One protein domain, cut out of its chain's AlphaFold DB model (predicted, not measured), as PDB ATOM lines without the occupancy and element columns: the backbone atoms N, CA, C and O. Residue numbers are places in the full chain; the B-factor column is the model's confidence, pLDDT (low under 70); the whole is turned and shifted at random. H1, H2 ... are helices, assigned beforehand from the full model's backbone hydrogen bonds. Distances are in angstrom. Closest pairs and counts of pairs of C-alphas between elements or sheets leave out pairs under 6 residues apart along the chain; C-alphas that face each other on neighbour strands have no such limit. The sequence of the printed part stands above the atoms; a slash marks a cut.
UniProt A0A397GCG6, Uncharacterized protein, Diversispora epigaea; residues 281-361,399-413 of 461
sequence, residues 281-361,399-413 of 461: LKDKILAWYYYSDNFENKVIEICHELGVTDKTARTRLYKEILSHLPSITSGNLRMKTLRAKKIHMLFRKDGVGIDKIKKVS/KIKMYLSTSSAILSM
ATOM      1  N   LEU A 281       4.761 -37.205  27.816       55.16
ATOM      2  CA  LEU A 281       5.235 -36.090  28.625       55.16
ATOM      3  C   LEU A 281       4.123 -35.457  29.476       55.16
ATOM      4  O   LEU A 281       4.373 -35.167  30.647       55.16
ATOM      5  N   LYS A 282       2.903 -35.278  28.935       65.56
ATOM      6  CA  LYS A 282       1.742 -34.838  29.738       65.56
ATOM      7  C   LYS A 282       1.536 -35.780  30.914       65.56
ATOM      8  O   LYS A 282       1.438 -35.330  32.052       65.56
ATOM      9  N   ASP A 283       1.514 -37.076  30.619       70.06
ATOM     10  CA  ASP A 283       1.222 -38.119  31.596       70.06
ATOM     11  C   ASP A 283       2.325 -38.198  32.662       70.06
ATOM     12  O   ASP A 283       2.013 -38.296  33.849       70.06
ATOM     13  N   LYS A 284       3.600 -38.011  32.283       70.50
ATOM     14  CA  LYS A 284       4.706 -37.827  33.239       70.50
ATOM     15  C   LYS A 284       4.479 -36.614  34.147       70.50
ATOM     16  O   LYS A 284       4.461 -36.782  35.363       70.50
ATOM     17  N   ILE A 285       4.295 -35.405  33.606       73.12
ATOM     18  CA  ILE A 285       4.154 -34.181  34.426       73.12
ATOM     19  C   ILE A 285       2.927 -34.276  35.353       73.12
ATOM     20  O   ILE A 285       3.014 -33.901  36.522       73.12
ATOM     21  N   LEU A 286       1.813 -34.838  34.869       77.62
ATOM     22  CA  LEU A 286       0.631 -35.119  35.686       77.62
ATOM     23  C   LEU A 286       0.920 -36.146  36.791       77.62
ATOM     24  O   LEU A 286       0.494 -35.928  37.921       77.62
ATOM     25  N   ALA A 287       1.668 -37.218  36.514       75.44
ATOM     26  CA  ALA A 287       2.053 -38.196  37.532       75.44
ATOM     27  C   ALA A 287       2.902 -37.563  38.650       75.44
ATOM     28  O   ALA A 287       2.614 -37.792  39.823       75.44
ATOM     29  N   TRP A 288       3.879 -36.709  38.316       81.31
ATOM     30  CA  TRP A 288       4.649 -35.949  39.314       81.31
ATOM     31  C   TRP A 288       3.759 -34.991  40.126       81.31
ATOM     32  O   TRP A 288       3.896 -34.922  41.349       81.31
ATOM     33  N   TYR A 289       2.838 -34.277  39.466       85.25
ATOM     34  CA  TYR A 289       1.896 -33.367  40.126       85.25
ATOM     35  C   TYR A 289       0.996 -34.111  41.124       85.25
ATOM     36  O   TYR A 289       0.973 -33.758  42.302       85.25
ATOM     37  N   TYR A 290       0.289 -35.157  40.679       85.12
ATOM     38  CA  TYR A 290      -0.654 -35.899  41.521       85.12
ATOM     39  C   TYR A 290       0.045 -36.705  42.615       85.12
ATOM     40  O   TYR A 290      -0.480 -36.793  43.720       85.12
ATOM     41  N   TYR A 291       1.242 -37.245  42.356       86.75
ATOM     42  CA  TYR A 291       2.050 -37.870  43.402       86.75
ATOM     43  C   TYR A 291       2.317 -36.885  44.551       86.75
ATOM     44  O   TYR A 291       2.130 -37.237  45.713       86.75
ATOM     45  N   SER A 292       2.715 -35.646  44.242       86.31
ATOM     46  CA  SER A 292       2.988 -34.643  45.274       86.31
ATOM     47  C   SER A 292       1.726 -34.121  45.955       86.31
ATOM     48  O   SER A 292       1.765 -33.882  47.157       86.31
ATOM     49  N   ASP A 293       0.636 -33.922  45.209       85.12
ATOM     50  CA  ASP A 293      -0.648 -33.482  45.764       85.12
ATOM     51  C   ASP A 293      -1.158 -34.513  46.781       85.12
ATOM     52  O   ASP A 293      -1.387 -34.189  47.944       85.12
ATOM     53  N   ASN A 294      -1.189 -35.790  46.383       85.12
ATOM     54  CA  ASN A 294      -1.565 -36.902  47.253       85.12
ATOM     55  C   ASN A 294      -0.611 -37.054  48.447       85.12
ATOM     56  O   ASN A 294      -1.075 -37.308  49.555       85.12
ATOM     57  N   PHE A 295       0.704 -36.889  48.250       89.75
ATOM     58  CA  PHE A 295       1.680 -36.974  49.339       89.75
ATOM     59  C   PHE A 295       1.439 -35.891  50.397       89.75
ATOM     60  O   PHE A 295       1.353 -36.209  51.579       89.75
ATOM     61  N   GLU A 296       1.295 -34.625  49.998       89.06
ATOM     62  CA  GLU A 296       1.078 -33.530  50.954       89.06
ATOM     63  C   GLU A 296      -0.302 -33.617  51.623       89.06
ATOM     64  O   GLU A 296      -0.400 -33.420  52.834       89.06
ATOM     65  N   ASN A 297      -1.347 -34.009  50.885       88.62
ATOM     66  CA  ASN A 297      -2.670 -34.270  51.460       88.62
ATOM     67  C   ASN A 297      -2.614 -35.402  52.505       88.62
ATOM     68  O   ASN A 297      -3.149 -35.246  53.601       88.62
ATOM     69  N   LYS A 298      -1.896 -36.501  52.223       86.00
ATOM     70  CA  LYS A 298      -1.744 -37.626  53.161       86.00
ATOM     71  C   LYS A 298      -0.888 -37.272  54.382       86.00
ATOM     72  O   LYS A 298      -1.134 -37.783  55.469       86.00
ATOM     73  N   VAL A 299       0.086 -36.367  54.246       84.06
ATOM     74  CA  VAL A 299       0.820 -35.806  55.395       84.06
ATOM     75  C   VAL A 299      -0.119 -35.015  56.305       84.06
ATOM     76  O   VAL A 299      -0.083 -35.222  57.514       84.06
ATOM     77  N   ILE A 300      -0.976 -34.157  55.741       86.44
ATOM     78  CA  ILE A 300      -1.966 -33.378  56.503       86.44
ATOM     79  C   ILE A 300      -2.954 -34.309  57.224       86.44
ATOM     80  O   ILE A 300      -3.209 -34.116  58.411       86.44
ATOM     81  N   GLU A 301      -3.447 -35.344  56.539       89.44
ATOM     82  CA  GLU A 301      -4.312 -36.390  57.100       89.44
ATOM     83  C   GLU A 301      -3.647 -37.075  58.309       89.44
ATOM     84  O   GLU A 301      -4.198 -37.051  59.405       89.44
ATOM     85  N   ILE A 302      -2.409 -37.566  58.164       85.56
ATOM     86  CA  ILE A 302      -1.660 -38.224  59.253       85.56
ATOM     87  C   ILE A 302      -1.388 -37.271  60.432       85.56
ATOM     88  O   ILE A 302      -1.447 -37.695  61.589       85.56
ATOM     89  N   CYS A 303      -1.084 -35.994  60.169       88.00
ATOM     90  CA  CYS A 303      -0.924 -34.978  61.215       88.00
ATOM     91  C   CYS A 303      -2.221 -34.779  62.013       88.00
ATOM     92  O   CYS A 303      -2.174 -34.704  63.239       88.00
ATOM     93  N   HIS A 304      -3.365 -34.713  61.326       91.19
ATOM     94  CA  HIS A 304      -4.676 -34.503  61.937       91.19
ATOM     95  C   HIS A 304      -5.172 -35.738  62.706       91.19
ATOM     96  O   HIS A 304      -5.600 -35.615  63.849       91.19
ATOM     97  N   GLU A 305      -5.087 -36.931  62.111       90.88
ATOM     98  CA  GLU A 305      -5.571 -38.184  62.710       90.88
ATOM     99  C   GLU A 305      -4.772 -38.611  63.944       90.88
ATOM    100  O   GLU A 305      -5.340 -39.144  64.894       90.88
ATOM    101  N   LEU A 306      -3.450 -38.411  63.927       87.94
ATOM    102  CA  LEU A 306      -2.547 -38.952  64.950       87.94
ATOM    103  C   LEU A 306      -1.931 -37.874  65.854       87.94
ATOM    104  O   LEU A 306      -1.093 -38.206  66.692       87.94
ATOM    105  N   GLY A 307      -2.292 -36.599  65.668       89.75
ATOM    106  CA  GLY A 307      -1.768 -35.470  66.448       89.75
ATOM    107  C   GLY A 307      -0.245 -35.302  66.362       89.75
ATOM    108  O   GLY A 307       0.375 -34.776  67.286       89.75
ATOM    109  N   VAL A 308       0.386 -35.803  65.294       87.19
ATOM    110  CA  VAL A 308       1.850 -35.832  65.160       87.19
ATOM    111  C   VAL A 308       2.393 -34.640  64.383       87.19
ATOM    112  O   VAL A 308       1.733 -34.074  63.517       87.19
ATOM    113  N   THR A 309       3.659 -34.304  64.636       90.75
ATOM    114  CA  THR A 309       4.375 -33.299  63.845       90.75
ATOM    115  C   THR A 309       4.529 -33.730  62.384       90.75
ATOM    116  O   THR A 309       4.736 -34.909  62.089       90.75
ATOM    117  N   ASP A 310       4.542 -32.758  61.470       87.81
ATOM    118  CA  ASP A 310       4.773 -32.954  60.030       87.81
ATOM    119  C   ASP A 310       6.005 -33.836  59.731       87.81
ATOM    120  O   ASP A 310       5.929 -34.781  58.943       87.81
ATOM    121  N   LYS A 311       7.121 -33.610  60.441       86.69
ATOM    122  CA  LYS A 311       8.345 -34.427  60.347       86.69
ATOM    123  C   LYS A 311       8.076 -35.908  60.639       86.69
ATOM    124  O   LYS A 311       8.628 -36.786  59.969       86.69
ATOM    125  N   THR A 312       7.225 -36.192  61.623       83.69
ATOM    126  CA  THR A 312       6.819 -37.548  62.013       83.69
ATOM    127  C   THR A 312       5.855 -38.149  60.994       83.69
ATOM    128  O   THR A 312       6.069 -39.283  60.567       83.69
ATOM    129  N   ALA A 313       4.858 -37.381  60.541       86.31
ATOM    130  CA  ALA A 313       3.915 -37.792  59.501       86.31
ATOM    131  C   ALA A 313       4.631 -38.158  58.192       86.31
ATOM    132  O   ALA A 313       4.500 -39.283  57.708       86.31
ATOM    133  N   ARG A 314       5.494 -37.269  57.680       89.56
ATOM    134  CA  ARG A 314       6.338 -37.525  56.501       89.56
ATOM    135  C   ARG A 314       7.238 -38.740  56.700       89.56
ATOM    136  O   ARG A 314       7.343 -39.568  55.804       89.56
ATOM    137  N   THR A 315       7.855 -38.904  57.873       87.12
ATOM    138  CA  THR A 315       8.711 -40.073  58.154       87.12
ATOM    139  C   THR A 315       7.927 -41.390  58.162       87.12
ATOM    140  O   THR A 315       8.443 -42.389  57.662       87.12
ATOM    141  N   ARG A 316       6.689 -41.405  58.679       85.00
ATOM    142  CA  ARG A 316       5.789 -42.570  58.602       85.00
ATOM    143  C   ARG A 316       5.397 -42.868  57.155       85.00
ATOM    144  O   ARG A 316       5.620 -43.986  56.704       85.00
ATOM    145  N   LEU A 317       4.943 -41.859  56.411       89.62
ATOM    146  CA  LEU A 317       4.540 -42.002  55.010       89.62
ATOM    147  C   LEU A 317       5.702 -42.459  54.108       89.62
ATOM    148  O   LEU A 317       5.513 -43.294  53.228       89.62
ATOM    149  N   TYR A 318       6.934 -42.000  54.357       86.44
ATOM    150  CA  TYR A 318       8.115 -42.530  53.667       86.44
ATOM    151  C   TYR A 318       8.344 -44.020  53.958       86.44
ATOM    152  O   TYR A 318       8.656 -44.758  53.030       86.44
ATOM    153  N   LYS A 319       8.180 -44.486  55.206       87.62
ATOM    154  CA  LYS A 319       8.307 -45.918  55.542       87.62
ATOM    155  C   LYS A 319       7.221 -46.760  54.867       87.62
ATOM    156  O   LYS A 319       7.530 -47.818  54.332       87.62
ATOM    157  N   GLU A 320       5.985 -46.267  54.852       88.44
ATOM    158  CA  GLU A 320       4.854 -46.895  54.160       88.44
ATOM    159  C   GLU A 320       5.136 -47.046  52.657       88.44
ATOM    160  O   GLU A 320       5.112 -48.156  52.133       88.44
ATOM    161  N   ILE A 321       5.527 -45.963  51.976       84.00
ATOM    162  CA  ILE A 321       5.856 -45.983  50.541       84.00
ATOM    163  C   ILE A 321       7.044 -46.919  50.242       84.00
ATOM    164  O   ILE A 321       6.999 -47.665  49.265       84.00
ATOM    165  N   LEU A 322       8.088 -46.923  51.082       82.94
ATOM    166  CA  LEU A 322       9.246 -47.818  50.929       82.94
ATOM    167  C   LEU A 322       8.883 -49.299  51.100       82.94
ATOM    168  O   LEU A 322       9.473 -50.134  50.421       82.94
ATOM    169  N   SER A 323       7.896 -49.637  51.942       80.00
ATOM    170  CA  SER A 323       7.431 -51.028  52.101       80.00
ATOM    171  C   SER A 323       6.889 -51.636  50.799       80.00
ATOM    172  O   SER A 323       6.988 -52.842  50.590       80.00
ATOM    173  N   HIS A 324       6.399 -50.795  49.884       80.00
ATOM    174  CA  HIS A 324       5.916 -51.191  48.559       80.00
ATOM    175  C   HIS A 324       6.974 -51.029  47.451       80.00
ATOM    176  O   HIS A 324       6.711 -51.357  46.295       80.00
ATOM    177  N   LEU A 325       8.160 -50.505  47.786       77.44
ATOM    178  CA  LEU A 325       9.232 -50.132  46.858       77.44
ATOM    179  C   LEU A 325      10.622 -50.505  47.423       77.44
ATOM    180  O   LEU A 325      11.478 -49.629  47.585       77.44
ATOM    181  N   PRO A 326      10.884 -51.797  47.708       70.31
ATOM    182  CA  PRO A 326      12.104 -52.242  48.393       70.31
ATOM    183  C   PRO A 326      13.401 -51.987  47.606       70.31
ATOM    184  O   PRO A 326      14.482 -51.990  48.186       70.31
ATOM    185  N   SER A 327      13.315 -51.738  46.296       65.12
ATOM    186  CA  SER A 327      14.453 -51.404  45.429       65.12
ATOM    187  C   SER A 327      14.900 -49.936  45.503       65.12
ATOM    188  O   SER A 327      15.854 -49.553  44.825       65.12
ATOM    189  N   ILE A 328      14.227 -49.088  46.290       69.00
ATOM    190  CA  ILE A 328      14.482 -47.643  46.343       69.00
ATOM    191  C   ILE A 328      14.952 -47.231  47.734       69.00
ATOM    192  O   ILE A 328      14.357 -47.573  48.748       69.00
ATOM    193  N   THR A 329      16.018 -46.432  47.789       77.12
ATOM    194  CA  THR A 329      16.538 -45.914  49.058       77.12
ATOM    195  C   THR A 329      15.685 -44.758  49.588       77.12
ATOM    196  O   THR A 329      15.163 -43.935  48.831       77.12
ATOM    197  N   SER A 330      15.603 -44.640  50.918       68.50
ATOM    198  CA  SER A 330      14.888 -43.551  51.609       68.50
ATOM    199  C   SER A 330      15.329 -42.152  51.146       68.50
ATOM    200  O   SER A 330      14.491 -41.269  50.954       68.50
ATOM    201  N   GLY A 331      16.628 -41.958  50.890       60.06
ATOM    202  CA  GLY A 331      17.166 -40.711  50.337       60.06
ATOM    203  C   GLY A 331      16.660 -40.414  48.920       60.06
ATOM    204  O   GLY A 331      16.188 -39.308  48.659       60.06
ATOM    205  N   ASN A 332      16.676 -41.404  48.019       70.12
ATOM    206  CA  ASN A 332      16.175 -41.244  46.647       70.12
ATOM    207  C   ASN A 332      14.674 -40.920  46.644       70.12
ATOM    208  O   ASN A 332      14.252 -39.982  45.968       70.12
ATOM    209  N   LEU A 333      13.878 -41.613  47.469       76.31
ATOM    210  CA  LEU A 333      12.453 -41.318  47.623       76.31
ATOM    211  C   LEU A 333      12.221 -39.865  48.067       76.31
ATOM    212  O   LEU A 333      11.530 -39.134  47.364       76.31
ATOM    213  N   ARG A 334      12.868 -39.412  49.153       80.00
ATOM    214  CA  ARG A 334      12.791 -38.014  49.631       80.00
ATOM    215  C   ARG A 334      13.152 -37.006  48.536       80.00
ATOM    216  O   ARG A 334      12.452 -36.011  48.360       80.00
ATOM    217  N   MET A 335      14.205 -37.274  47.763       72.94
ATOM    218  CA  MET A 335      14.630 -36.408  46.658       72.94
ATOM    219  C   MET A 335      13.615 -36.368  45.508       72.94
ATOM    220  O   MET A 335      13.345 -35.290  44.970       72.94
ATOM    221  N   LYS A 336      13.001 -37.505  45.152       76.75
ATOM    222  CA  LYS A 336      11.877 -37.546  44.204       76.75
ATOM    223  C   LYS A 336      10.690 -36.736  44.746       76.75
ATOM    224  O   LYS A 336      10.144 -35.919  44.010       76.75
ATOM    225  N   THR A 337      10.351 -36.853  46.030       79.75
ATOM    226  CA  THR A 337       9.267 -36.073  46.652       79.75
ATOM    227  C   THR A 337       9.524 -34.569  46.625       79.75
ATOM    228  O   THR A 337       8.644 -33.809  46.227       79.75
ATOM    229  N   LEU A 338      10.744 -34.116  46.934       77.69
ATOM    230  CA  LEU A 338      11.113 -32.697  46.844       77.69
ATOM    231  C   LEU A 338      11.040 -32.151  45.407       77.69
ATOM    232  O   LEU A 338      10.618 -31.012  45.200       77.69
ATOM    233  N   ARG A 339      11.414 -32.952  44.398       76.19
ATOM    234  CA  ARG A 339      11.256 -32.587  42.977       76.19
ATOM    235  C   ARG A 339       9.778 -32.500  42.580       76.19
ATOM    236  O   ARG A 339       9.378 -31.523  41.950       76.19
ATOM    237  N   ALA A 340       8.965 -33.465  43.009       78.19
ATOM    238  CA  ALA A 340       7.522 -33.478  42.778       78.19
ATOM    239  C   ALA A 340       6.828 -32.251  43.394       78.19
ATOM    240  O   ALA A 340       6.034 -31.595  42.722       78.19
ATOM    241  N   LYS A 341       7.215 -31.873  44.621       82.56
ATOM    242  CA  LYS A 341       6.714 -30.684  45.327       82.56
ATOM    243  C   LYS A 341       6.931 -29.391  44.547       82.56
ATOM    244  O   LYS A 341       6.036 -28.554  44.491       82.56
ATOM    245  N   LYS A 342       8.080 -29.234  43.880       77.88
ATOM    246  CA  LYS A 342       8.341 -28.065  43.020       77.88
ATOM    247  C   LYS A 342       7.407 -28.031  41.804       77.88
ATOM    248  O   LYS A 342       6.864 -26.976  41.494       77.88
ATOM    249  N   ILE A 343       7.167 -29.176  41.159       75.38
ATOM    250  CA  ILE A 343       6.218 -29.295  40.034       75.38
ATOM    251  C   ILE A 343       4.789 -28.978  40.500       75.38
ATOM    252  O   ILE A 343       4.086 -28.202  39.856       75.38
ATOM    253  N   HIS A 344       4.377 -29.513  41.651       80.38
ATOM    254  CA  HIS A 344       3.086 -29.211  42.271       80.38
ATOM    255  C   HIS A 344       2.914 -27.722  42.557       80.38
ATOM    256  O   HIS A 344       1.958 -27.129  42.068       80.38
ATOM    257  N   MET A 345       3.870 -27.091  43.242       80.38
ATOM    258  CA  MET A 345       3.832 -25.655  43.537       80.38
ATOM    259  C   MET A 345       3.749 -24.787  42.274       80.38
ATOM    260  O   MET A 345       3.017 -23.799  42.274       80.38
ATOM    261  N   LEU A 346       4.443 -25.158  41.191       75.50
ATOM    262  CA  LEU A 346       4.399 -24.424  39.920       75.50
ATOM    263  C   LEU A 346       3.025 -24.487  39.237       75.50
ATOM    264  O   LEU A 346       2.587 -23.484  38.679       75.50
ATOM    265  N   PHE A 347       2.337 -25.632  39.277       78.38
ATOM    266  CA  PHE A 347       1.058 -25.842  38.577       78.38
ATOM    267  C   PHE A 347      -0.183 -25.841  39.485       78.38
ATOM    268  O   PHE A 347      -1.305 -26.021  39.008       78.38
ATOM    269  N   ARG A 348       0.006 -25.590  40.783       79.44
ATOM    270  CA  ARG A 348      -1.037 -25.308  41.776       79.44
ATOM    271  C   ARG A 348      -1.963 -24.178  41.300       79.44
ATOM    272  O   ARG A 348      -1.590 -23.359  40.461       79.44
ATOM    273  N   LYS A 349      -3.168 -24.106  41.879       68.75
ATOM    274  CA  LYS A 349      -4.181 -23.064  41.611       68.75
ATOM    275  C   LYS A 349      -3.645 -21.625  41.718       68.75
ATOM    276  O   LYS A 349      -4.085 -20.771  40.960       68.75
ATOM    277  N   ASP A 350      -2.689 -21.396  42.617       67.38
ATOM    278  CA  ASP A 350      -2.059 -20.092  42.882       67.38
ATOM    279  C   ASP A 350      -0.825 -19.816  41.987       67.38
ATOM    280  O   ASP A 350      -0.178 -18.781  42.120       67.38
ATOM    281  N   GLY A 351      -0.471 -20.760  41.106       67.81
ATOM    282  CA  GLY A 351       0.656 -20.691  40.173       67.81
ATOM    283  C   GLY A 351       0.202 -20.638  38.709       67.81
ATOM    284  O   GLY A 351      -0.716 -19.911  38.343       67.81
ATOM    285  N   VAL A 352       0.848 -21.429  37.849       68.38
ATOM    286  CA  VAL A 352       0.576 -21.496  36.399       68.38
ATOM    287  C   VAL A 352      -0.776 -22.160  36.082       68.38
ATOM    288  O   VAL A 352      -1.383 -21.859  35.053       68.38
ATOM    289  N   GLY A 353      -1.258 -23.034  36.970       72.25
ATOM    290  CA  GLY A 353      -2.524 -23.757  36.842       72.25
ATOM    291  C   GLY A 353      -2.422 -25.110  36.121       72.25
ATOM    292  O   GLY A 353      -1.829 -25.252  35.049       72.25
ATOM    293  N   ILE A 354      -3.075 -26.127  36.692       78.88
ATOM    294  CA  ILE A 354      -3.118 -27.504  36.169       78.88
ATOM    295  C   ILE A 354      -3.795 -27.604  34.784       78.88
ATOM    296  O   ILE A 354      -3.534 -28.538  34.022       78.88
ATOM    297  N   ASP A 355      -4.632 -26.626  34.409       74.81
ATOM    298  CA  ASP A 355      -5.247 -26.549  33.075       74.81
ATOM    299  C   ASP A 355      -4.206 -26.373  31.958       74.81
ATOM    300  O   ASP A 355      -4.463 -26.771  30.820       74.81
ATOM    301  N   LYS A 356      -3.029 -25.812  32.274       71.19
ATOM    302  CA  LYS A 356      -1.932 -25.644  31.315       71.19
ATOM    303  C   LYS A 356      -1.241 -26.970  31.014       71.19
ATOM    304  O   LYS A 356      -1.015 -27.250  29.841       71.19
ATOM    305  N   ILE A 357      -1.017 -27.833  32.015       66.19
ATOM    306  CA  ILE A 357      -0.434 -29.176  31.798       66.19
ATOM    307  C   ILE A 357      -1.301 -29.978  30.814       66.19
ATOM    308  O   ILE A 357      -0.799 -30.580  29.865       66.19
ATOM    309  N   LYS A 358      -2.632 -29.921  30.976       63.56
ATOM    310  CA  LYS A 358      -3.587 -30.624  30.100       63.56
ATOM    311  C   LYS A 358      -3.470 -30.207  28.620       63.56
ATOM    312  O   LYS A 358      -3.797 -31.003  27.735       63.56
ATOM    313  N   LYS A 359      -2.954 -29.004  28.331       58.25
ATOM    314  CA  LYS A 359      -2.835 -28.413  26.984       58.25
ATOM    315  C   LYS A 359      -1.513 -28.715  26.251       58.25
ATOM    316  O   LYS A 359      -1.454 -28.459  25.053       58.25
ATOM    317  N   VAL A 360      -0.499 -29.309  26.898       53.50
ATOM    318  CA  VAL A 360       0.859 -29.551  26.334       53.50
ATOM    319  C   VAL A 360       0.872 -30.646  25.248       53.50
ATOM    320  O   VAL A 360       1.251 -31.788  25.499       53.50
ATOM    321  N   SER A 361       0.349 -30.367  24.052       46.31
ATOM    322  CA  SER A 361       0.227 -31.378  22.991       46.31
ATOM    323  C   SER A 361       1.571 -31.687  22.326       46.31
ATOM    324  O   SER A 361       2.251 -30.780  21.856       46.31
ATOM    325  N   LYS A 399      -7.558 -48.096  45.483       34.38
ATOM    326  CA  LYS A 399      -6.305 -48.015  46.249       34.38
ATOM    327  C   LYS A 399      -5.196 -48.805  45.554       34.38
ATOM    328  O   LYS A 399      -4.135 -48.251  45.282       34.38
ATOM    329  N   ILE A 400      -5.465 -50.055  45.172       30.05
ATOM    330  CA  ILE A 400      -4.475 -50.916  44.504       30.05
ATOM    331  C   ILE A 400      -4.101 -50.365  43.115       30.05
ATOM    332  O   ILE A 400      -2.919 -50.325  42.777       30.05
ATOM    333  N   LYS A 401      -5.059 -49.852  42.325       30.66
ATOM    334  CA  LYS A 401      -4.754 -49.221  41.023       30.66
ATOM    335  C   LYS A 401      -3.948 -47.924  41.163       30.66
ATOM    336  O   LYS A 401      -3.061 -47.681  40.347       30.66
ATOM    337  N   MET A 402      -4.217 -47.120  42.196       37.97
ATOM    338  CA  MET A 402      -3.429 -45.924  42.511       37.97
ATOM    339  C   MET A 402      -1.986 -46.296  42.877       37.97
ATOM    340  O   MET A 402      -1.064 -45.766  42.260       37.97
ATOM    341  N   TYR A 403      -1.793 -47.248  43.801       33.03
ATOM    342  CA  TYR A 403      -0.466 -47.732  44.205       33.03
ATOM    343  C   TYR A 403       0.313 -48.370  43.048       33.03
ATOM    344  O   TYR A 403       1.501 -48.113  42.901       33.03
ATOM    345  N   LEU A 404      -0.325 -49.157  42.177       29.92
ATOM    346  CA  LEU A 404       0.358 -49.746  41.017       29.92
ATOM    347  C   LEU A 404       0.715 -48.699  39.948       29.92
ATOM    348  O   LEU A 404       1.755 -48.816  39.299       29.92
ATOM    349  N   SER A 405      -0.096 -47.647  39.785       39.34
ATOM    350  CA  SER A 405       0.219 -46.537  38.878       39.34
ATOM    351  C   SER A 405       1.380 -45.680  39.393       39.34
ATOM    352  O   SER A 405       2.256 -45.322  38.602       39.34
ATOM    353  N   THR A 406       1.444 -45.399  40.700       38.03
ATOM    354  CA  THR A 406       2.608 -44.731  41.304       38.03
ATOM    355  C   THR A 406       3.834 -45.638  41.309       38.03
ATOM    356  O   THR A 406       4.903 -45.168  40.934       38.03
ATOM    357  N   SER A 407       3.707 -46.931  41.620       37.78
ATOM    358  CA  SER A 407       4.828 -47.878  41.559       37.78
ATOM    359  C   SER A 407       5.384 -48.041  40.147       37.78
ATOM    360  O   SER A 407       6.597 -48.050  40.001       37.78
ATOM    361  N   SER A 408       4.556 -48.081  39.097       37.38
ATOM    362  CA  SER A 408       5.036 -48.122  37.704       37.38
ATOM    363  C   SER A 408       5.814 -46.855  37.320       37.38
ATOM    364  O   SER A 408       6.929 -46.938  36.798       37.38
ATOM    365  N   ALA A 409       5.295 -45.670  37.670       38.31
ATOM    366  CA  ALA A 409       6.017 -44.413  37.473       38.31
ATOM    367  C   ALA A 409       7.352 -44.410  38.239       38.31
ATOM    368  O   ALA A 409       8.403 -44.126  37.665       38.31
ATOM    369  N   ILE A 410       7.332 -44.801  39.513       38.53
ATOM    370  CA  ILE A 410       8.498 -44.806  40.395       38.53
ATOM    371  C   ILE A 410       9.540 -45.873  39.982       38.53
ATOM    372  O   ILE A 410      10.737 -45.588  40.045       38.53
ATOM    373  N   LEU A 411       9.119 -47.038  39.471       36.28
ATOM    374  CA  LEU A 411       9.981 -48.083  38.898       36.28
ATOM    375  C   LEU A 411      10.632 -47.634  37.583       36.28
ATOM    376  O   LEU A 411      11.843 -47.784  37.431       36.28
ATOM    377  N   SER A 412       9.888 -46.985  36.677       39.31
ATOM    378  CA  SER A 412      10.484 -46.360  35.477       39.31
ATOM    379  C   SER A 412      11.527 -45.287  35.838       39.31
ATOM    380  O   SER A 412      12.468 -45.026  35.093       39.31
ATOM    381  N   MET A 413      11.399 -44.696  37.030       38.16
ATOM    382  CA  MET A 413      12.308 -43.700  37.595       38.16
ATOM    383  C   MET A 413      13.415 -44.300  38.484       38.16
ATOM    384  O   MET A 413      14.186 -43.532  39.073       38.16
TER     385      MET A 413
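This is residues 281 to 361 and 399 to 413 of the 461 residues of an uncharacterized protein of Diversispora epigaea (UniProt A0A397GCG6). One long helix, H1, is crossed by H2, H3 and H5 in different places: H1, H2 and H3 make a triangle, with H2 meeting the later part of H1 and H3 crossing its earlier part. The short H4 packs beside the beginning of H1, and H5 crosses H1 on another side, away from H3. The printed part has 96 residues with five named helices, H1 to H5 in chain order, and no named strand; the class is all helix. It is compact, with a radius of gyration of the C-alphas of 13.9 A and spans of 40 by 30 by 24 A.

H1, residues 281 to 306, is the hub and touches the four other helices. With residues 298 to 303 alone it touches H2, residues 310 to 323, at a steep tilt of 58 degrees, opposite ways; the closest C-alphas, of Val 299 and Ala 313, are 5.5 A apart. H2 touches H3, residues 330 to 347, at a steep tilt of 65 degrees, the closest C-alphas being those of Leu 322 and Ser 330, 7.1 A apart. H3 touches H1 about perpendicular, at 73 degrees, with the C-alphas of Tyr 289 and His 344 closest at 4.8 A. H4, residues 354 to 359, touches H1 at a shallow tilt of 18 degrees, opposite ways, with the C-alphas of Lys 282 and Ile 357 closest at 6.4 A. H3 and H4 only just touch, and only at the corner, with 3 pairs of C-alphas within 8 A, the closest those of Phe 347 and Ile 354 at 5.1 A. H5, residues 399 to 412, touches H1 at a steep tilt of 54 degrees, the C-alphas of Tyr 291 and Thr 406 being closest at 7.2 A; H5 is apart from H2, H3 and H4. Every O i to N i+4 pair is within hydrogen-bond range in H1, H2, H3 and H5, but 1 of 2 in H4.

H1 begins at C-alpha 281, (5.235, -36.090, 28.625), and is 37.3 A long. H2 measures 19.9 A, H3 26.0 A, H4 9.2 A and H5 20.0 A, ending at C-alpha 412, (10.484, -46.360, 35.477).

The C-alphas farthest apart, of Gly 307 and Ser 361, are 43.7 A apart. Residues 362 to 398 are not printed, and C-alphas 361 and 399 are 29.3 A apart across this cut. The link from H1 to H2 is tight; those from H2 to H3 and H3 to H4 are short. The mean pLDDT of the printed part is 71.8, and residues 399 to 413 are among the 30 under 70.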